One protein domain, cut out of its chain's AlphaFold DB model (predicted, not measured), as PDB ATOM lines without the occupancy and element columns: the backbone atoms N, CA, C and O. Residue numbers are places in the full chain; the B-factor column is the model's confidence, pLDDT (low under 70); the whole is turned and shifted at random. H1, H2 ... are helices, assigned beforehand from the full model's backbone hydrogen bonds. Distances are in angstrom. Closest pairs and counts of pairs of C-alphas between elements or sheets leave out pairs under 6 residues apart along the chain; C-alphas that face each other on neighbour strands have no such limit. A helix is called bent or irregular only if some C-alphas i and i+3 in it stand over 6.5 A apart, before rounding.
ATOM      1  N   GLU A 211     296.326 172.219 202.374       94.06
ATOM      2  CA  GLU A 211     297.356 173.239 202.148       94.06
ATOM      3  C   GLU A 211     298.255 172.875 200.954       94.06
ATOM      4  O   GLU A 211     298.561 173.721 200.116       94.06
ATOM      5  N   GLN A 212     298.665 171.604 200.843       91.19
ATOM      6  CA  GLN A 212     299.456 171.116 199.708       91.19
ATOM      7  C   GLN A 212     298.668 171.165 198.391       91.19
ATOM      8  O   GLN A 212     299.217 171.566 197.363       91.19
ATOM      9  N   GLU A 213     297.383 170.802 198.419       92.50
ATOM     10  CA  GLU A 213     296.482 170.897 197.264       92.50
ATOM     11  C   GLU A 213     296.318 172.353 196.794       92.50
ATOM     12  O   GLU A 213     296.434 172.624 195.595       92.50
ATOM     13  N   LEU A 214     296.126 173.300 197.722       93.69
ATOM     14  CA  LEU A 214     296.015 174.730 197.418       93.69
ATOM     15  C   LEU A 214     297.324 175.323 196.895       93.69
ATOM     16  O   LEU A 214     297.304 175.998 195.864       93.69
ATOM     17  N   LYS A 215     298.466 175.015 197.524       91.31
ATOM     18  CA  LYS A 215     299.791 175.427 197.026       91.31
ATOM     19  C   LYS A 215     299.989 174.994 195.581       91.31
ATOM     20  O   LYS A 215     300.422 175.785 194.748       91.31
ATOM     21  N   PHE A 216     299.616 173.757 195.259       91.00
ATOM     22  CA  PHE A 216     299.723 173.245 193.901       91.00
ATOM     23  C   PHE A 216     298.705 173.878 192.934       91.00
ATOM     24  O   PHE A 216     299.065 174.206 191.801       91.00
ATOM     25  N   LYS A 217     297.452 174.098 193.364       92.56
ATOM     26  CA  LYS A 217     296.417 174.814 192.593       92.56
ATOM     27  C   LYS A 217     296.901 176.210 192.193       92.56
ATOM     28  O   LYS A 217     296.968 176.508 191.003       92.56
ATOM     29  N   TYR A 218     297.303 177.025 193.163       93.56
ATOM     30  CA  TYR A 218     297.693 178.416 192.934       93.56
ATOM     31  C   TYR A 218     299.072 178.570 192.296       93.56
ATOM     32  O   TYR A 218     299.303 179.531 191.570       93.56
ATOM     33  N   MET A 219     299.971 177.594 192.452       91.31
ATOM     34  CA  MET A 219     301.186 177.521 191.637       91.31
ATOM     35  C   MET A 219     300.857 177.314 190.149       91.31
ATOM     36  O   MET A 219     301.494 177.937 189.302       91.31
ATOM     37  N   LYS A 220     299.862 176.480 189.808       92.06
ATOM     38  CA  LYS A 220     299.410 176.322 188.414       92.06
ATOM     39  C   LYS A 220     298.724 177.578 187.884       92.06
ATOM     40  O   LYS A 220     298.939 177.910 186.722       92.06
ATOM     41  N   GLU A 221     297.926 178.271 188.697       94.12
ATOM     42  CA  GLU A 221     297.317 179.540 188.269       94.12
ATOM     43  C   GLU A 221     298.357 180.635 188.052       94.12
ATOM     44  O   GLU A 221     298.342 181.288 187.011       94.12
ATOM     45  N   TYR A 222     299.333 180.747 188.952       94.75
ATOM     46  CA  TYR A 222     300.502 181.592 188.744       94.75
ATOM     47  C   TYR A 222     301.223 181.224 187.438       94.75
ATOM     48  O   TYR A 222     301.428 182.092 186.595       94.75
ATOM     49  N   ALA A 223     301.518 179.936 187.210       93.69
ATOM     50  CA  ALA A 223     302.176 179.466 185.991       93.69
ATOM     51  C   ALA A 223     301.420 179.880 184.715       93.69
ATOM     52  O   ALA A 223     302.044 180.367 183.779       93.69
ATOM     53  N   LYS A 224     300.086 179.744 184.685       94.50
ATOM     54  CA  LYS A 224     299.247 180.177 183.550       94.50
ATOM     55  C   LYS A 224     299.346 181.677 183.291       94.50
ATOM     56  O   LYS A 224     299.475 182.087 182.141       94.50
ATOM     57  N   GLN A 225     299.270 182.486 184.345       96.62
ATOM     58  CA  GLN A 225     299.268 183.944 184.225       96.62
ATOM     59  C   GLN A 225     300.626 184.498 183.783       96.62
ATOM     60  O   GLN A 225     300.677 185.535 183.126       96.62
ATOM     61  N   ILE A 226     301.723 183.795 184.086       95.62
ATOM     62  CA  ILE A 226     303.067 184.245 183.714       95.62
ATOM     63  C   ILE A 226     303.513 183.811 182.311       95.62
ATOM     64  O   ILE A 226     304.533 184.312 181.839       95.62
ATOM     65  N   VAL A 227     302.787 182.913 181.624       95.00
ATOM     66  CA  VAL A 227     303.144 182.433 180.268       95.00
ATOM     67  C   VAL A 227     303.469 183.577 179.294       95.00
ATOM     68  O   VAL A 227     304.505 183.483 178.634       95.00
ATOM     69  N   PRO A 228     302.691 184.681 179.221       94.88
ATOM     70  CA  PRO A 228     302.984 185.798 178.314       94.88
ATOM     71  C   PRO A 228     304.323 186.504 178.580       94.88
ATOM     72  O   PRO A 228     304.809 187.240 177.724       94.88
ATOM     73  N   TYR A 229     304.898 186.296 179.763       93.50
ATOM     74  CA  TYR A 229     306.113 186.941 180.254       93.50
ATOM     75  C   TYR A 229     307.331 186.006 180.252       93.50
ATOM     76  O   TYR A 229     308.454 186.435 180.528       93.50
ATOM     77  N   CYS A 230     307.115 184.724 179.957       90.94
ATOM     78  CA  CYS A 230     308.165 183.724 179.832       90.94
ATOM     79  C   CYS A 230     308.763 183.739 178.420       90.94
ATOM     80  O   CYS A 230     308.120 184.151 177.451       90.94
ATOM     81  N   ASP A 231     309.992 183.239 178.276       88.00
ATOM     82  CA  ASP A 231     310.505 182.937 176.941       88.00
ATOM     83  C   ASP A 231     309.660 181.839 176.267       88.00
ATOM     84  O   ASP A 231     308.936 181.080 176.916       88.00
ATOM     85  N   LYS A 232     309.734 181.755 174.936       90.75
ATOM     86  CA  LYS A 232     308.889 180.843 174.152       90.75
ATOM     87  C   LYS A 232     309.072 179.371 174.544       90.75
ATOM     88  O   LYS A 232     308.116 178.601 174.455       90.75
ATOM     89  N   GLU A 233     310.282 178.972 174.940       91.69
ATOM     90  CA  GLU A 233     310.574 177.591 175.328       91.69
ATOM     91  C   GLU A 233     309.891 177.257 176.657       91.69
ATOM     92  O   GLU A 233     309.167 176.263 176.743       91.69
ATOM     93  N   LEU A 234     310.065 178.111 177.666       90.81
ATOM     94  CA  LEU A 234     309.427 177.972 178.968       90.81
ATOM     95  C   LEU A 234     307.902 178.091 178.864       90.81
ATOM     96  O   LEU A 234     307.198 177.270 179.444       90.81
ATOM     97  N   GLY A 235     307.384 179.042 178.082       92.88
ATOM     98  CA  GLY A 235     305.946 179.191 177.839       92.88
ATOM     99  C   GLY A 235     305.322 177.915 177.265       92.88
ATOM    100  O   GLY A 235     304.347 177.412 177.816       92.88
ATOM    101  N   THR A 236     305.956 177.318 176.246       93.50
ATOM    102  CA  THR A 236     305.508 176.032 175.668       93.50
ATOM    103  C   THR A 236     305.563 174.905 176.708       93.50
ATOM    104  O   THR A 236     304.622 174.125 176.827       93.50
ATOM    105  N   LYS A 237     306.635 174.834 177.515       92.88
ATOM    106  CA  LYS A 237     306.764 173.835 178.593       92.88
ATOM    107  C   LYS A 237     305.678 173.977 179.658       92.88
ATOM    108  O   LYS A 237     305.174 172.958 180.127       92.88
ATOM    109  N   ILE A 238     305.323 175.205 180.045       93.00
ATOM    110  CA  ILE A 238     304.231 175.474 180.992       93.00
ATOM    111  C   ILE A 238     302.908 174.959 180.413       93.00
ATOM    112  O   ILE A 238     302.205 174.210 181.092       93.00
ATOM    113  N   GLU A 239     302.582 175.312 179.169       92.44
ATOM    114  CA  GLU A 239     301.346 174.885 178.495       92.44
ATOM    115  C   GLU A 239     301.252 173.353 178.385       92.44
ATOM    116  O   GLU A 239     300.246 172.762 178.794       92.44
ATOM    117  N   ASP A 240     302.326 172.696 177.935       91.38
ATOM    118  CA  ASP A 240     302.412 171.236 177.844       91.38
ATOM    119  C   ASP A 240     302.258 170.570 179.221       91.38
ATOM    120  O   ASP A 240     301.559 169.563 179.371       91.38
ATOM    121  N   ALA A 241     302.904 171.115 180.255       89.75
ATOM    122  CA  ALA A 241     302.844 170.561 181.603       89.75
ATOM    123  C   ALA A 241     301.465 170.726 182.251       89.75
ATOM    124  O   ALA A 241     300.997 169.820 182.944       89.75
ATOM    125  N   LEU A 242     300.790 171.851 182.006       89.50
ATOM    126  CA  LEU A 242     299.414 172.069 182.450       89.50
ATOM    127  C   LEU A 242     298.448 171.076 181.787       89.50
ATOM    128  O   LEU A 242     297.522 170.613 182.451       89.50
ATOM    129  N   ALA A 243     298.693 170.680 180.533       88.81
ATOM    130  CA  ALA A 243     297.900 169.665 179.836       88.81
ATOM    131  C   ALA A 243     298.112 168.233 180.377       88.81
ATOM    132  O   ALA A 243     297.201 167.406 180.308       88.81
ATOM    133  N   LYS A 244     299.288 167.931 180.949       85.38
ATOM    134  CA  LYS A 244     299.627 166.608 181.513       85.38
ATOM    135  C   LYS A 244     298.956 166.294 182.860       85.38
ATOM    136  O   LYS A 244     299.063 165.158 183.315       85.38
ATOM    137  N   ASN A 245     298.269 167.251 183.496       77.12
ATOM    138  CA  ASN A 245     297.568 167.074 184.779       77.12
ATOM    139  C   ASN A 245     298.424 166.402 185.877       77.12
ATOM    140  O   ASN A 245     298.042 165.379 186.445       77.12
ATOM    141  N   TYR A 246     299.587 166.977 186.204       81.81
ATOM    142  CA  TYR A 246     300.373 166.524 187.358       81.81
ATOM    143  C   TYR A 246     299.553 166.560 188.656       81.81
ATOM    144  O   TYR A 246     298.698 167.424 188.831       81.81
ATOM    145  N   ASN A 247     299.887 165.659 189.585       75.88
ATOM    146  CA  ASN A 247     299.289 165.583 190.925       75.88
ATOM    147  C   ASN A 247     300.233 166.077 192.037       75.88
ATOM    148  O   ASN A 247     299.883 165.994 193.210       75.88
ATOM    149  N   SER A 248     301.441 166.540 191.693       76.38
ATOM    150  CA  SER A 248     302.399 167.090 192.658       76.38
ATOM    151  C   SER A 248     303.153 168.288 192.085       76.38
ATOM    152  O   SER A 248     303.474 168.327 190.892       76.38
ATOM    153  N   ASP A 249     303.458 169.244 192.960       80.19
ATOM    154  CA  ASP A 249     304.251 170.443 192.683       80.19
ATOM    155  C   ASP A 249     305.672 170.112 192.207       80.19
ATOM    156  O   ASP A 249     306.193 170.739 191.283       80.19
ATOM    157  N   TYR A 250     306.287 169.080 192.788       79.31
ATOM    158  CA  TYR A 250     307.641 168.658 192.464       79.31
ATOM    159  C   TYR A 250     307.806 168.279 190.996       79.31
ATOM    160  O   TYR A 250     308.686 168.811 190.323       79.31
ATOM    161  N   SER A 251     306.974 167.356 190.510       81.88
ATOM    162  CA  SER A 251     307.068 166.875 189.131       81.88
ATOM    163  C   SER A 251     306.803 167.998 188.135       81.88
ATOM    164  O   SER A 251     307.506 168.103 187.135       81.88
ATOM    165  N   PHE A 252     305.844 168.876 188.446       86.56
ATOM    166  CA  PHE A 252     305.529 170.026 187.607       86.56
ATOM    167  C   PHE A 252     306.716 170.992 187.501       86.56
ATOM    168  O   PHE A 252     307.182 171.291 186.408       86.56
ATOM    169  N   THR A 253     307.246 171.452 188.635       85.25
ATOM    170  CA  THR A 253     308.294 172.486 188.651       85.25
ATOM    171  C   THR A 253     309.621 172.007 188.065       85.25
ATOM    172  O   THR A 253     310.253 172.757 187.327       85.25
ATOM    173  N   GLN A 254     310.031 170.760 188.323       83.06
ATOM    174  CA  GLN A 254     311.280 170.211 187.778       83.06
ATOM    175  C   GLN A 254     311.289 170.093 186.254       83.06
ATOM    176  O   GLN A 254     312.332 170.302 185.636       83.06
ATOM    177  N   GLU A 255     310.163 169.724 185.644       83.94
ATOM    178  CA  GLU A 255     310.082 169.577 184.188       83.94
ATOM    179  C   GLU A 255     309.931 170.927 183.475       83.94
ATOM    180  O   GLU A 255     310.440 171.097 182.366       83.94
ATOM    181  N   VAL A 256     309.245 171.880 184.110       87.06
ATOM    182  CA  VAL A 256     308.889 173.171 183.511       87.06
ATOM    183  C   VAL A 256     310.019 174.191 183.635       87.06
ATOM    184  O   VAL A 256     310.468 174.724 182.624       87.06
ATOM    185  N   ASP A 257     310.502 174.431 184.854       88.25
ATOM    186  CA  ASP A 257     311.507 175.451 185.173       88.25
ATOM    187  C   ASP A 257     312.530 174.882 186.164       88.25
ATOM    188  O   ASP A 257     312.565 175.213 187.351       88.25
ATOM    189  N   LYS A 258     313.367 173.969 185.657       84.38
ATOM    190  CA  LYS A 258     314.379 173.245 186.446       84.38
ATOM    191  C   LYS A 258     315.321 174.169 187.233       84.38
ATOM    192  O   LYS A 258     315.841 173.766 188.271       84.38
ATOM    193  N   ASP A 259     315.549 175.376 186.715       87.75
ATOM    194  CA  ASP A 259     316.484 176.355 187.264       87.75
ATOM    195  C   ASP A 259     315.790 177.312 188.253       87.75
ATOM    196  O   ASP A 259     316.459 178.059 188.966       87.75
ATOM    197  N   GLY A 260     314.455 177.264 188.343       89.75
ATOM    198  CA  GLY A 260     313.651 177.998 189.317       89.75
ATOM    199  C   GLY A 260     313.596 179.504 189.076       89.75
ATOM    200  O   GLY A 260     313.431 180.269 190.030       89.75
ATOM    201  N   ILE A 261     313.782 179.953 187.833       91.44
ATOM    202  CA  ILE A 261     313.892 181.381 187.506       91.44
ATOM    203  C   ILE A 261     312.548 182.087 187.698       91.44
ATOM    204  O   ILE A 261     312.498 183.117 188.371       91.44
ATOM    205  N   TYR A 262     311.483 181.522 187.135       91.06
ATOM    206  CA  TYR A 262     310.117 182.040 187.123       91.06
ATOM    207  C   TYR A 262     309.164 181.212 187.989       91.06
ATOM    208  O   TYR A 262     308.208 181.773 188.520       91.06
ATOM    209  N   ILE A 263     309.409 179.910 188.169       89.25
ATOM    210  CA  ILE A 263     308.594 179.001 188.986       89.25
ATOM    211  C   ILE A 263     309.521 178.143 189.852       89.25
ATOM    212  O   ILE A 263     310.248 177.294 189.349       89.25
ATOM    213  N   ALA A 264     309.468 178.316 191.173       85.00
ATOM    214  CA  ALA A 264     310.286 177.539 192.101       85.00
ATOM    215  C   ALA A 264     309.482 176.419 192.778       85.00
ATOM    216  O   ALA A 264     308.366 176.634 193.243       85.00
ATOM    217  N   ARG A 265     310.096 175.230 192.897       71.19
ATOM    218  CA  ARG A 265     309.568 174.100 193.691       71.19
ATOM    219  C   ARG A 265     309.432 174.457 195.170       71.19
ATOM    220  O   ARG A 265     308.447 174.127 195.815       71.19
ATOM    221  N   TYR A 266     310.478 175.070 195.715       69.75
ATOM    222  CA  TYR A 266     310.585 175.408 197.125       69.75
ATOM    223  C   TYR A 266     310.939 176.879 197.257       69.75
ATOM    224  O   TYR A 266     312.051 177.291 196.933       69.75
ATOM    225  N   GLY A 267     309.993 177.655 197.775       75.31
ATOM    226  CA  GLY A 267     310.178 179.081 197.988       75.31
ATOM    227  C   GLY A 267     309.852 179.916 196.756       75.31
ATOM    228  O   GLY A 267     308.990 179.564 195.956       75.31
ATOM    229  N   ALA A 268     310.503 181.068 196.662       88.62
ATOM    230  CA  ALA A 268     310.227 182.064 195.644       88.62
ATOM    231  C   ALA A 268     311.054 181.810 194.369       88.62
ATOM    232  O   ALA A 268     312.207 181.388 194.476       88.62
ATOM    233  N   PRO A 269     310.497 182.106 193.181       93.25
ATOM    234  CA  PRO A 269     311.256 182.282 191.946       93.25
ATOM    235  C   PRO A 269     312.504 183.144 192.149       93.25
ATOM    236  O   PRO A 269     312.443 184.196 192.792       93.25
ATOM    237  N   LEU A 270     313.635 182.726 191.578       95.00
ATOM    238  CA  LEU A 270     314.915 183.420 191.752       95.00
ATOM    239  C   LEU A 270     314.871 184.867 191.237       95.00
ATOM    240  O   LEU A 270     315.553 185.739 191.780       95.00
ATOM    241  N   ILE A 271     314.040 185.145 190.226       95.25
ATOM    242  CA  ILE A 271     313.852 186.492 189.677       95.25
ATOM    243  C   ILE A 271     313.303 187.489 190.716       95.25
ATOM    244  O   ILE A 271     313.594 188.681 190.634       95.25
ATOM    245  N   PHE A 272     312.595 187.026 191.754       95.88
ATOM    246  CA  PHE A 272     312.060 187.901 192.808       95.88
ATOM    247  C   PHE A 272     313.133 188.486 193.714       95.88
ATOM    248  O   PHE A 272     312.885 189.492 194.369       95.88
ATOM    249  N   ALA A 273     314.352 187.944 193.706       95.81
ATOM    250  CA  ALA A 273     315.479 188.553 194.408       95.81
ATOM    251  C   ALA A 273     315.857 189.944 193.841       95.81
ATOM    252  O   ALA A 273     316.687 190.651 194.421       95.81
ATOM    253  N   PHE A 274     315.263 190.354 192.715       96.19
ATOM    254  CA  PHE A 274     315.469 191.650 192.068       96.19
ATOM    255  C   PHE A 274     314.286 192.626 192.221       96.19
ATOM    256  O   PHE A 274     314.370 193.729 191.680       96.19
ATOM    257  N   SER A 275     313.230 192.261 192.964       96.06
ATOM    258  CA  SER A 275     312.074 193.140 193.198       96.06
ATOM    259  C   SER A 275     312.400 194.320 194.123       96.06
ATOM    260  O   SER A 275     313.425 194.324 194.814       96.06
ATOM    261  N   GLU A 276     311.527 195.326 194.179       93.81
ATOM    262  CA  GLU A 276     311.627 196.439 195.134       93.81
ATOM    263  C   GLU A 276     311.595 195.947 196.590       93.81
ATOM    264  O   GLU A 276     312.420 196.366 197.400       93.81
ATOM    265  N   ASP A 277     310.750 194.960 196.899       91.88
ATOM    266  CA  ASP A 277     310.717 194.307 198.216       91.88
ATOM    267  C   ASP A 277     312.072 193.662 198.574       91.88
ATOM    268  O   ASP A 277     312.572 193.787 199.696       91.88
ATOM    269  N   ALA A 278     312.737 193.028 197.603       92.69
ATOM    270  CA  ALA A 278     314.067 192.466 197.811       92.69
ATOM    271  C   ALA A 278     315.144 193.548 198.018       92.69
ATOM    272  O   ALA A 278     316.108 193.318 198.754       92.69
ATOM    273  N   LYS A 279     314.995 194.735 197.413       90.94
ATOM    274  CA  LYS A 279     315.900 195.877 197.652       90.94
ATOM    275  C   LYS A 279     315.773 196.405 199.074       90.94
ATOM    276  O   LYS A 279     316.798 196.636 199.713       90.94
ATOM    277  N   GLU A 280     314.553 196.532 199.592       91.56
ATOM    278  CA  GLU A 280     314.326 196.917 200.990       91.56
ATOM    279  C   GLU A 280     314.951 195.907 201.960       91.56
ATOM    280  O   GLU A 280     315.599 196.292 202.934       91.56
ATOM    281  N   LYS A 281     314.820 194.605 201.675       92.56
ATOM    282  CA  LYS A 281     315.423 193.530 202.483       92.56
ATOM    283  C   LYS A 281     316.951 193.550 202.463       92.56
ATOM    284  O   LYS A 281     317.573 193.308 203.495       92.56
ATOM    285  N   LEU A 282     317.571 193.877 201.329       88.88
ATOM    286  CA  LEU A 282     319.031 193.990 201.233       88.88
ATOM    287  C   LEU A 282     319.609 195.086 202.130       88.88
ATOM    288  O   LEU A 282     320.718 194.921 202.633       88.88
ATOM    289  N   ALA A 283     318.859 196.162 202.376       86.75
ATOM    290  CA  ALA A 283     319.304 197.272 203.214       86.75
ATOM    291  C   ALA A 283     319.365 196.937 204.720       86.75
ATOM    292  O   ALA A 283     319.958 197.695 205.484       86.75
ATOM    293  N   LYS A 284     318.763 195.821 205.163       84.81
ATOM    294  CA  LYS A 284     318.598 195.475 206.590       84.81
ATOM    295  C   LYS A 284     319.758 194.682 207.214       84.81
ATOM    296  O   LYS A 284     319.691 194.403 208.405       84.81
ATOM    297  N   ASP A 285     320.764 194.294 206.426       82.81
ATOM    298  CA  ASP A 285     321.933 193.484 206.831       82.81
ATOM    299  C   ASP A 285     321.628 192.354 207.843       82.81
ATOM    300  O   ASP A 285     322.140 192.305 208.961       82.81
ATOM    301  N   ASN A 286     320.718 191.452 207.469       89.75
ATOM    302  CA  ASN A 286     320.211 190.380 208.324       89.75
ATOM    303  C   ASN A 286     320.030 189.067 207.526       89.75
ATOM    304  O   ASN A 286     320.481 188.927 206.390       89.75
ATOM    305  N   PHE A 287     319.347 188.069 208.097       88.88
ATOM    306  CA  PHE A 287     319.080 186.808 207.392       88.88
ATOM    307  C   PHE A 287     318.299 186.990 206.075       88.88
ATOM    308  O   PHE A 287     318.508 186.230 205.127       88.88
ATOM    309  N   GLU A 288     317.447 188.012 205.975       89.88
ATOM    310  CA  GLU A 288     316.721 188.328 204.742       89.88
ATOM    311  C   GLU A 288     317.670 188.842 203.654       89.88
ATOM    312  O   GLU A 288     317.583 188.384 202.514       89.88
ATOM    313  N   SER A 289     318.618 189.725 203.998       92.31
ATOM    314  CA  SER A 289     319.618 190.211 203.037       92.31
ATOM    315  C   SER A 289     320.507 189.066 202.539       92.31
ATOM    316  O   SER A 289     320.722 188.941 201.332       92.31
ATOM    317  N   MET A 290     320.950 188.165 203.429       92.06
ATOM    318  CA  MET A 290     321.724 186.972 203.059       92.06
ATOM    319  C   MET A 290     320.953 186.058 202.101       92.06
ATOM    320  O   MET A 290     321.526 185.549 201.133       92.06
ATOM    321  N   ARG A 291     319.649 185.872 202.331       91.69
ATOM    322  CA  ARG A 291     318.788 185.081 201.446       91.69
ATOM    323  C   ARG A 291     318.669 185.717 200.063       91.69
ATOM    324  O   ARG A 291     318.879 185.020 199.075       91.69
ATOM    325  N   VAL A 292     318.418 187.027 199.987       94.50
ATOM    326  CA  VAL A 292     318.353 187.746 198.702       94.50
ATOM    327  C   VAL A 292     319.679 187.630 197.947       94.50
ATOM    328  O   VAL A 292     319.675 187.280 196.769       94.50
ATOM    329  N   LYS A 293     320.821 187.849 198.615       95.06
ATOM    330  CA  LYS A 293     322.156 187.673 198.014       95.06
ATOM    331  C   LYS A 293     322.347 186.252 197.475       95.06
ATOM    332  O   LYS A 293     322.758 186.082 196.328       95.06
ATOM    333  N   SER A 294     321.995 185.232 198.263       94.50
ATOM    334  CA  SER A 294     322.085 183.829 197.844       94.50
ATOM    335  C   SER A 294     321.215 183.523 196.624       94.50
ATOM    336  O   SER A 294     321.673 182.829 195.715       94.50
ATOM    337  N   ASP A 295     319.988 184.036 196.576       95.25
ATOM    338  CA  ASP A 295     319.071 183.779 195.466       95.25
ATOM    339  C   ASP A 295     319.502 184.530 194.192       95.25
ATOM    340  O   ASP A 295     319.431 183.962 193.102       95.25
ATOM    341  N   ARG A 296     320.091 185.731 194.307       96.06
ATOM    342  CA  ARG A 296     320.741 186.417 193.170       96.06
ATOM    343  C   ARG A 296     321.932 185.635 192.616       96.06
ATOM    344  O   ARG A 296     322.064 185.514 191.402       96.06
ATOM    345  N   VAL A 297     322.780 185.075 193.482       96.62
ATOM    346  CA  VAL A 297     323.893 184.207 193.053       96.62
ATOM    347  C   VAL A 297     323.359 182.995 192.284       96.62
ATOM    348  O   VAL A 297     323.833 182.707 191.185       96.62
ATOM    349  N   LYS A 298     322.335 182.309 192.814       95.56
ATOM    350  CA  LYS A 298     321.691 181.177 192.123       95.56
ATOM    351  C   LYS A 298     321.114 181.594 190.768       95.56
ATOM    352  O   LYS A 298     321.292 180.859 189.802       95.56
ATOM    353  N   TYR A 299     320.486 182.770 190.681       96.38
ATOM    354  CA  TYR A 299     319.956 183.308 189.426       96.38
ATOM    355  C   TYR A 299     321.053 183.460 188.364       96.38
ATOM    356  O   TYR A 299     320.898 182.978 187.243       96.38
ATOM    357  N   PHE A 300     322.186 184.082 188.703       97.00
ATOM    358  CA  PHE A 300     323.275 184.258 187.738       97.00
ATOM    359  C   PHE A 300     323.888 182.925 187.302       97.00
ATOM    360  O   PHE A 300     324.143 182.739 186.111       97.00
ATOM    361  N   LYS A 301     324.035 181.966 188.226       95.88
ATOM    362  CA  LYS A 301     324.491 180.606 187.898       95.88
ATOM    363  C   LYS A 301     323.535 179.897 186.946       95.88
ATOM    364  O   LYS A 301     323.987 179.317 185.963       95.88
ATOM    365  N   ALA A 302     322.227 180.007 187.179       92.88
ATOM    366  CA  ALA A 302     321.194 179.500 186.277       92.88
ATOM    367  C   ALA A 302     321.257 180.146 184.880       92.88
ATOM    368  O   ALA A 302     320.979 179.494 183.877       92.88
ATOM    369  N   LYS A 303     321.687 181.412 184.787       92.75
ATOM    370  CA  LYS A 303     321.946 182.113 183.516       92.75
ATOM    371  C   LYS A 303     323.323 181.813 182.902       92.75
ATOM    372  O   LYS A 303     323.656 182.386 181.866       92.75
ATOM    373  N   GLY A 304     324.111 180.913 183.496       94.44
ATOM    374  CA  GLY A 304     325.406 180.467 182.975       94.44
ATOM    375  C   GLY A 304     326.618 181.284 183.437       94.44
ATOM    376  O   GLY A 304     327.710 181.075 182.913       94.44
ATOM    377  N   LEU A 305     326.457 182.189 184.410       96.31
ATOM    378  CA  LEU A 305     327.550 182.956 185.011       96.31
ATOM    379  C   LEU A 305     327.865 182.425 186.419       96.31
ATOM    380  O   LEU A 305     327.102 182.643 187.361       96.31
ATOM    381  N   ASP A 306     329.010 181.760 186.583       96.31
ATOM    382  CA  ASP A 306     329.505 181.310 187.891       96.31
ATOM    383  C   ASP A 306     330.781 182.069 188.281       96.31
ATOM    384  O   ASP A 306     331.847 181.841 187.715       96.31
ATOM    385  N   LEU A 307     330.652 182.983 189.248       95.12
ATOM    386  CA  LEU A 307     331.750 183.750 189.845       95.12
ATOM    387  C   LEU A 307     332.050 183.281 191.281       95.12
ATOM    388  O   LEU A 307     332.772 183.947 192.011       95.12
ATOM    389  N   GLY A 308     331.504 182.134 191.706       94.50
ATOM    390  CA  GLY A 308     331.584 181.654 193.085       94.50
ATOM    391  C   GLY A 308     330.295 181.896 193.869       94.50
ATOM    392  O   GLY A 308     329.205 181.922 193.306       94.50
ATOM    393  N   ASN A 309     330.386 181.977 195.198       94.88
ATOM    394  CA  ASN A 309     329.212 182.120 196.078       94.88
ATOM    395  C   ASN A 309     329.108 183.505 196.735       94.88
ATOM    396  O   ASN A 309     328.163 183.755 197.480       94.88
ATOM    397  N   ASN A 310     330.080 184.379 196.482       93.69
ATOM    398  CA  ASN A 310     330.126 185.728 197.019       93.69
ATOM    399  C   ASN A 310     329.318 186.661 196.108       93.69
ATOM    400  O   ASN A 310     329.617 186.766 194.921       93.69
ATOM    401  N   TYR A 311     328.272 187.306 196.628       92.75
ATOM    402  CA  TYR A 311     327.369 188.112 195.798       92.75
ATOM    403  C   TYR A 311     328.052 189.374 195.254       92.75
ATOM    404  O   TYR A 311     327.782 189.795 194.132       92.75
ATOM    405  N   GLU A 312     328.981 189.935 196.017       94.19
ATOM    406  CA  GLU A 312     329.742 191.134 195.686       94.19
ATOM    407  C   GLU A 312     330.567 190.945 194.398       94.19
ATOM    408  O   GLU A 312     330.761 191.897 193.642       94.19
ATOM    409  N   ASP A 313     330.985 189.715 194.082       94.81
ATOM    410  CA  ASP A 313     331.695 189.407 192.833       94.81
ATOM    411  C   ASP A 313     330.769 189.572 191.614       94.81
ATOM    412  O   ASP A 313     331.193 190.028 190.551       94.81
ATOM    413  N   TYR A 314     329.478 189.270 191.782       95.88
ATOM    414  CA  TYR A 314     328.449 189.491 190.767       95.88
ATOM    415  C   TYR A 314     328.040 190.960 190.680       95.88
ATOM    416  O   TYR A 314     327.889 191.487 189.584       95.88
ATOM    417  N   GLU A 315     327.879 191.644 191.810       92.31
ATOM    418  CA  GLU A 315     327.511 193.066 191.837       92.31
ATOM    419  C   GLU A 315     328.533 193.946 191.095       92.31
ATOM    420  O   GLU A 315     328.165 194.886 190.382       92.31
ATOM    421  N   ASN A 316     329.817 193.591 191.199       93.44
ATOM    422  CA  ASN A 316     330.919 194.304 190.557       93.44
ATOM    423  C   ASN A 316     331.229 193.834 189.119       93.44
ATOM    424  O   ASN A 316     332.083 194.433 188.465       93.44
ATOM    425  N   SER A 317     330.552 192.801 188.601       95.12
ATOM    426  CA  SER A 317     330.792 192.253 187.257       95.12
ATOM    427  C   SER A 317     329.960 192.962 186.182       95.12
ATOM    428  O   SER A 317     328.734 193.060 186.261       95.12
ATOM    429  N   GLU A 318     330.621 193.403 185.109       94.69
ATOM    430  CA  GLU A 318     329.945 193.961 183.929       94.69
ATOM    431  C   GLU A 318     329.157 192.893 183.151       94.69
ATOM    432  O   GLU A 318     328.159 193.199 182.498       94.69
ATOM    433  N   GLU A 319     329.566 191.625 183.223       93.75
ATOM    434  CA  GLU A 319     328.838 190.484 182.666       93.75
ATOM    435  C   GLU A 319     327.532 190.234 183.424       93.75
ATOM    436  O   GLU A 319     326.489 190.056 182.795       93.75
ATOM    437  N   ALA A 320     327.555 190.291 184.757       93.62
ATOM    438  CA  ALA A 320     326.357 190.139 185.581       93.62
ATOM    439  C   ALA A 320     325.348 191.273 185.340       93.62
ATOM    440  O   ALA A 320     324.151 191.013 185.212       93.62
ATOM    441  N   LYS A 321     325.816 192.521 185.183       94.06
ATOM    442  CA  LYS A 321     324.951 193.673 184.858       94.06
ATOM    443  C   LYS A 321     324.161 193.482 183.559       94.06
ATOM    444  O   LYS A 321     323.031 193.951 183.469       94.06
ATOM    445  N   LYS A 322     324.714 192.758 182.577       94.38
ATOM    446  CA  LYS A 322     324.028 192.424 181.309       94.38
ATOM    447  C   LYS A 322     322.964 191.334 181.459       94.38
ATOM    448  O   LYS A 322     322.122 191.200 180.578       94.38
ATOM    449  N   LEU A 323     323.022 190.547 182.533       94.69
ATOM    450  CA  LEU A 323     322.103 189.440 182.816       94.69
ATOM    451  C   LEU A 323     320.980 189.824 183.788       94.69
ATOM    452  O   LEU A 323     320.143 188.976 184.117       94.69
ATOM    453  N   LEU A 324     320.964 191.072 184.268       94.19
ATOM    454  CA  LEU A 324     319.913 191.559 185.152       94.19
ATOM    455  C   LEU A 324     318.541 191.395 184.483       94.19
ATOM    456  O   LEU A 324     318.399 191.704 183.297       94.19
ATOM    457  N   PRO A 325     317.536 190.900 185.222       94.31
ATOM    458  CA  PRO A 325     316.190 190.813 184.688       94.31
ATOM    459  C   PRO A 325     315.612 192.216 184.474       94.31
ATOM    460  O   PRO A 325     315.971 193.167 185.174       94.31
ATOM    461  N   ASP A 326     314.696 192.328 183.517       94.31
ATOM    462  CA  ASP A 326     313.936 193.557 183.322       94.31
ATOM    463  C   ASP A 326     313.108 193.882 184.576       94.31
ATOM    464  O   ASP A 326     312.477 193.005 185.172       94.31
ATOM    465  N   LYS A 327     313.131 195.149 185.000       94.62
ATOM    466  CA  LYS A 327     312.494 195.567 186.254       94.62
ATOM    467  C   LYS A 327     310.967 195.496 186.168       94.62
ATOM    468  O   LYS A 327     310.334 195.089 187.137       94.62
ATOM    469  N   GLU A 328     310.381 195.897 185.043       95.56
ATOM    470  CA  GLU A 328     308.926 195.878 184.858       95.56
ATOM    471  C   GLU A 328     308.407 194.435 184.838       95.56
ATOM    472  O   GLU A 328     307.413 194.120 185.497       95.56
ATOM    473  N   LEU A 329     309.142 193.535 184.184       95.06
ATOM    474  CA  LEU A 329     308.903 192.095 184.212       95.06
ATOM    475  C   LEU A 329     308.932 191.535 185.640       95.06
ATOM    476  O   LEU A 329     308.006 190.824 186.031       95.06
ATOM    477  N   VAL A 330     309.981 191.843 186.415       96.69
ATOM    478  CA  VAL A 330     310.127 191.356 187.798       96.69
ATOM    479  C   VAL A 330     308.918 191.765 188.634       96.69
ATOM    480  O   VAL A 330     308.310 190.905 189.268       96.69
ATOM    481  N   GLU A 331     308.545 193.046 188.611       96.75
ATOM    482  CA  GLU A 331     307.426 193.557 189.411       96.75
ATOM    483  C   GLU A 331     306.074 193.011 188.947       96.75
ATOM    484  O   GLU A 331     305.220 192.700 189.778       96.75
ATOM    485  N   THR A 332     305.884 192.828 187.638       96.81
ATOM    486  CA  THR A 332     304.650 192.247 187.090       96.81
ATOM    487  C   THR A 332     304.467 190.813 187.576       96.81
ATOM    488  O   THR A 332     303.448 190.479 188.177       96.81
ATOM    489  N   VAL A 333     305.481 189.966 187.388       95.62
ATOM    490  CA  VAL A 333     305.436 188.556 187.801       95.62
ATOM    491  C   VAL A 333     305.342 188.436 189.328       95.62
ATOM    492  O   VAL A 333     304.609 187.590 189.844       95.62
ATOM    493  N   TYR A 334     306.026 189.313 190.067       95.56
ATOM    494  CA  TYR A 334     305.931 189.380 191.524       95.56
ATOM    495  C   TYR A 334     304.520 189.755 192.002       95.56
ATOM    496  O   TYR A 334     304.007 189.138 192.936       95.56
ATOM    497  N   THR A 335     303.869 190.716 191.343       96.00
ATOM    498  CA  THR A 335     302.493 191.135 191.656       96.00
ATOM    499  C   THR A 335     301.500 190.007 191.395       96.00
ATOM    500  O   THR A 335     300.730 189.672 192.292       96.00
ATOM    501  N   ILE A 336     301.597 189.332 190.244       96.69
ATOM    502  CA  ILE A 336     300.775 188.150 189.928       96.69
ATOM    503  C   ILE A 336     300.937 187.077 191.013       96.69
ATOM    504  O   ILE A 336     299.956 186.485 191.470       96.69
ATOM    505  N   LYS A 337     302.173 186.821 191.468       94.75
ATOM    506  CA  LYS A 337     302.406 185.860 192.553       94.75
ATOM    507  C   LYS A 337     301.741 186.302 193.853       94.75
ATOM    508  O   LYS A 337     301.095 185.477 194.493       94.75
ATOM    509  N   LYS A 338     301.885 187.573 194.235       94.31
ATOM    510  CA  LYS A 338     301.251 188.130 195.436       94.31
ATOM    511  C   LYS A 338     299.731 187.995 195.400       94.31
ATOM    512  O   LYS A 338     299.141 187.654 196.418       94.31
ATOM    513  N   GLU A 339     299.111 188.237 194.252       95.44
ATOM    514  CA  GLU A 339     297.668 188.061 194.065       95.44
ATOM    515  C   GLU A 339     297.266 186.591 194.221       95.44
ATOM    516  O   GLU A 339     296.377 186.287 195.014       95.44
ATOM    517  N   CYS A 340     297.987 185.665 193.577       95.06
ATOM    518  CA  CYS A 340     297.754 184.227 193.743       95.06
ATOM    519  C   CYS A 340     297.926 183.768 195.201       95.06
ATOM    520  O   CYS A 340     297.145 182.955 195.685       95.06
ATOM    521  N   ASP A 341     298.942 184.272 195.906       93.44
ATOM    522  CA  ASP A 341     299.180 183.944 197.316       93.44
ATOM    523  C   ASP A 341     298.085 184.513 198.224       93.44
ATOM    524  O   ASP A 341     297.657 183.828 199.151       93.44
ATOM    525  N   LYS A 342     297.580 185.720 197.934       93.31
ATOM    526  CA  LYS A 342     296.448 186.324 198.652       93.31
ATOM    527  C   LYS A 342     295.164 185.515 198.458       93.31
ATOM    528  O   LYS A 342     294.441 185.277 199.423       93.31
ATOM    529  N   GLU A 343     294.873 185.092 197.231       95.19
ATOM    530  CA  GLU A 343     293.711 184.247 196.942       95.19
ATOM    531  C   GLU A 343     293.833 182.872 197.611       95.19
ATOM    532  O   GLU A 343     292.866 182.391 198.203       95.19
ATOM    533  N   MET A 344     295.027 182.271 197.584       95.00
ATOM    534  CA  MET A 344     295.316 181.016 198.276       95.00
ATOM    535  C   MET A 344     295.107 181.134 199.787       95.00
ATOM    536  O   MET A 344     294.468 180.265 200.375       95.00
ATOM    537  N   ASP A 345     295.649 182.184 200.405       93.38
ATOM    538  CA  ASP A 345     295.531 182.448 201.841       93.38
ATOM    539  C   ASP A 345     294.066 182.633 202.256       93.38
ATOM    540  O   ASP A 345     293.601 182.012 203.211       93.38
ATOM    541  N   MET A 346     293.300 183.400 201.476       92.06
ATOM    542  CA  MET A 346     291.865 183.563 201.699       92.06
ATOM    543  C   MET A 346     291.115 182.230 201.559       92.06
ATOM    544  O   MET A 346     290.351 181.859 202.448       92.06
ATOM    545  N   GLU A 347     291.343 181.463 200.487       95.12
ATOM    546  CA  GLU A 347     290.684 180.162 200.309       95.12
ATOM    547  C   GLU A 347     291.048 179.186 201.437       95.12
ATOM    548  O   GLU A 347     290.170 178.481 201.942       95.12
ATOM    549  N   PHE A 348     292.311 179.170 201.871       95.38
ATOM    550  CA  PHE A 348     292.769 178.369 203.001       95.38
ATOM    551  C   PHE A 348     292.054 178.773 204.295       95.38
ATOM    552  O   PHE A 348     291.485 177.912 204.972       95.38
ATOM    553  N   PHE A 349     292.018 180.067 204.612       92.56
ATOM    554  CA  PHE A 349     291.350 180.613 205.794       92.56
ATOM    555  C   PHE A 349     289.865 180.220 205.850       92.56
ATOM    556  O   PHE A 349     289.415 179.616 206.830       92.56
ATOM    557  N   LEU A 350     289.125 180.465 204.763       91.81
ATOM    558  CA  LEU A 350     287.682 180.206 204.676       91.81
ATOM    559  C   LEU A 350     287.327 178.715 204.790       91.81
ATOM    560  O   LEU A 350     286.217 178.362 205.196       91.81
ATOM    561  N   ASN A 351     288.249 177.820 204.424       93.75
ATOM    562  CA  ASN A 351     287.974 176.386 204.357       93.75
ATOM    563  C   ASN A 351     288.545 175.565 205.507       93.75
ATOM    564  O   ASN A 351     288.145 174.404 205.635       93.75
ATOM    565  N   THR A 352     289.455 176.110 206.311       93.94
ATOM    566  CA  THR A 352     290.147 175.332 207.345       93.94
ATOM    567  C   THR A 352     289.745 175.714 208.761       93.94
ATOM    568  O   THR A 352     289.724 174.827 209.607       93.94
TER     569      THR A 352
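AT A GLANCE: This is residues 211 to 352 of the 655 residues of an uncharacterized protein of Clostridium sp. CAG:354 (UniProt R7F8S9). Two helical lobes sit one after the other along the longest axis: the long helix H9 with H1, H2 and H3 makes one, and H4, H5, H7 and H8 gathered about H6 make the other. H9 runs alongside H1 and reaches the second lobe with its residues 327 to 334, at H4, while the unnamed stretch 257 to 269 runs between the lobes. The printed part has 142 residues with nine named helices, H1 to H9 in chain order, and no named strand; the class is all helix. It is compact, with a radius of gyration of the C-alphas of 15.8 A and spans of 46 by 33 by 24 A.

IN THESE COORDINATES: H9, residues 327 to 352, is the longest helix at 36.8 A; it runs from C-alpha 327 at (312.494, 195.567, 186.254) to C-alpha 352 at (290.147, 175.332, 207.345). H1, residues 211 to 229, spans 27.3 A and begins with C-alpha 211 at (297.356, 173.239, 202.148); it is irregular, with C-alphas 225 and 228 7.2 A apart. H2, residues 232 to 243, spans 16.7 A, and H3 holds residues 249 to 256. H6, residues 287 to 302, spans 22.4 A. The short helices are H4, residues 270 to 274, H5, 276 to 282, H7, 311 to 315, and H8, 318 to 322.

HOW THE PARTS SIT: H9 touches H1 at a shallow tilt of 26 degrees, opposite ways, with the C-alphas of Cys 340 and Tyr 218 closest at 5.9 A. With residues 220 to 228 alone, H1 touches H2, closest at Val 227 and Gly 235, C-alphas 4.9 A apart; this hairpin has a tilt of 37 degrees, only just steep. H2 and H3 form another hairpin, touching at Lys 237 and Val 256, C-alphas 5.4 A apart. H1 and H3 only just touch, with 3 pairs of C-alphas within 8 A, Phe 216 and Asp 249 the closest at 5.5 A. H9 touches H4 with residues 327 to 334 alone, closest at Val 330 and Phe 272, C-alphas 6.4 A apart. H6 touches H4 at Val 292 and Ala 273, C-alphas 5.2 A apart, H5 at Ser 289 and Leu 282, 4.2 A, and H7 at Lys 293 and Tyr 311, 5.7 A, these being the closest C-alphas. H8 touches no helix but is near H6. H6 and H9 are apart. Helix packing is part aligned, part crossed. Every O i to N i+4 pair is within hydrogen-bond range in H2, H3 and H5 to H9; H1 has 13 of 15, and H4 0 of 1 but 2 of 2 O i to N i+3 pairs.

THE WHOLE: The C-alphas farthest apart, of Glu 318 and Asn 351, are 49.9 A apart; those of Glu 211 and Thr 352 are 9.1 A apart. The printed part has no cut. The link from H3 to H4 is long, with 13 residues. Mean pLDDT of the printed part is 91.7, and residue 266 is under 70.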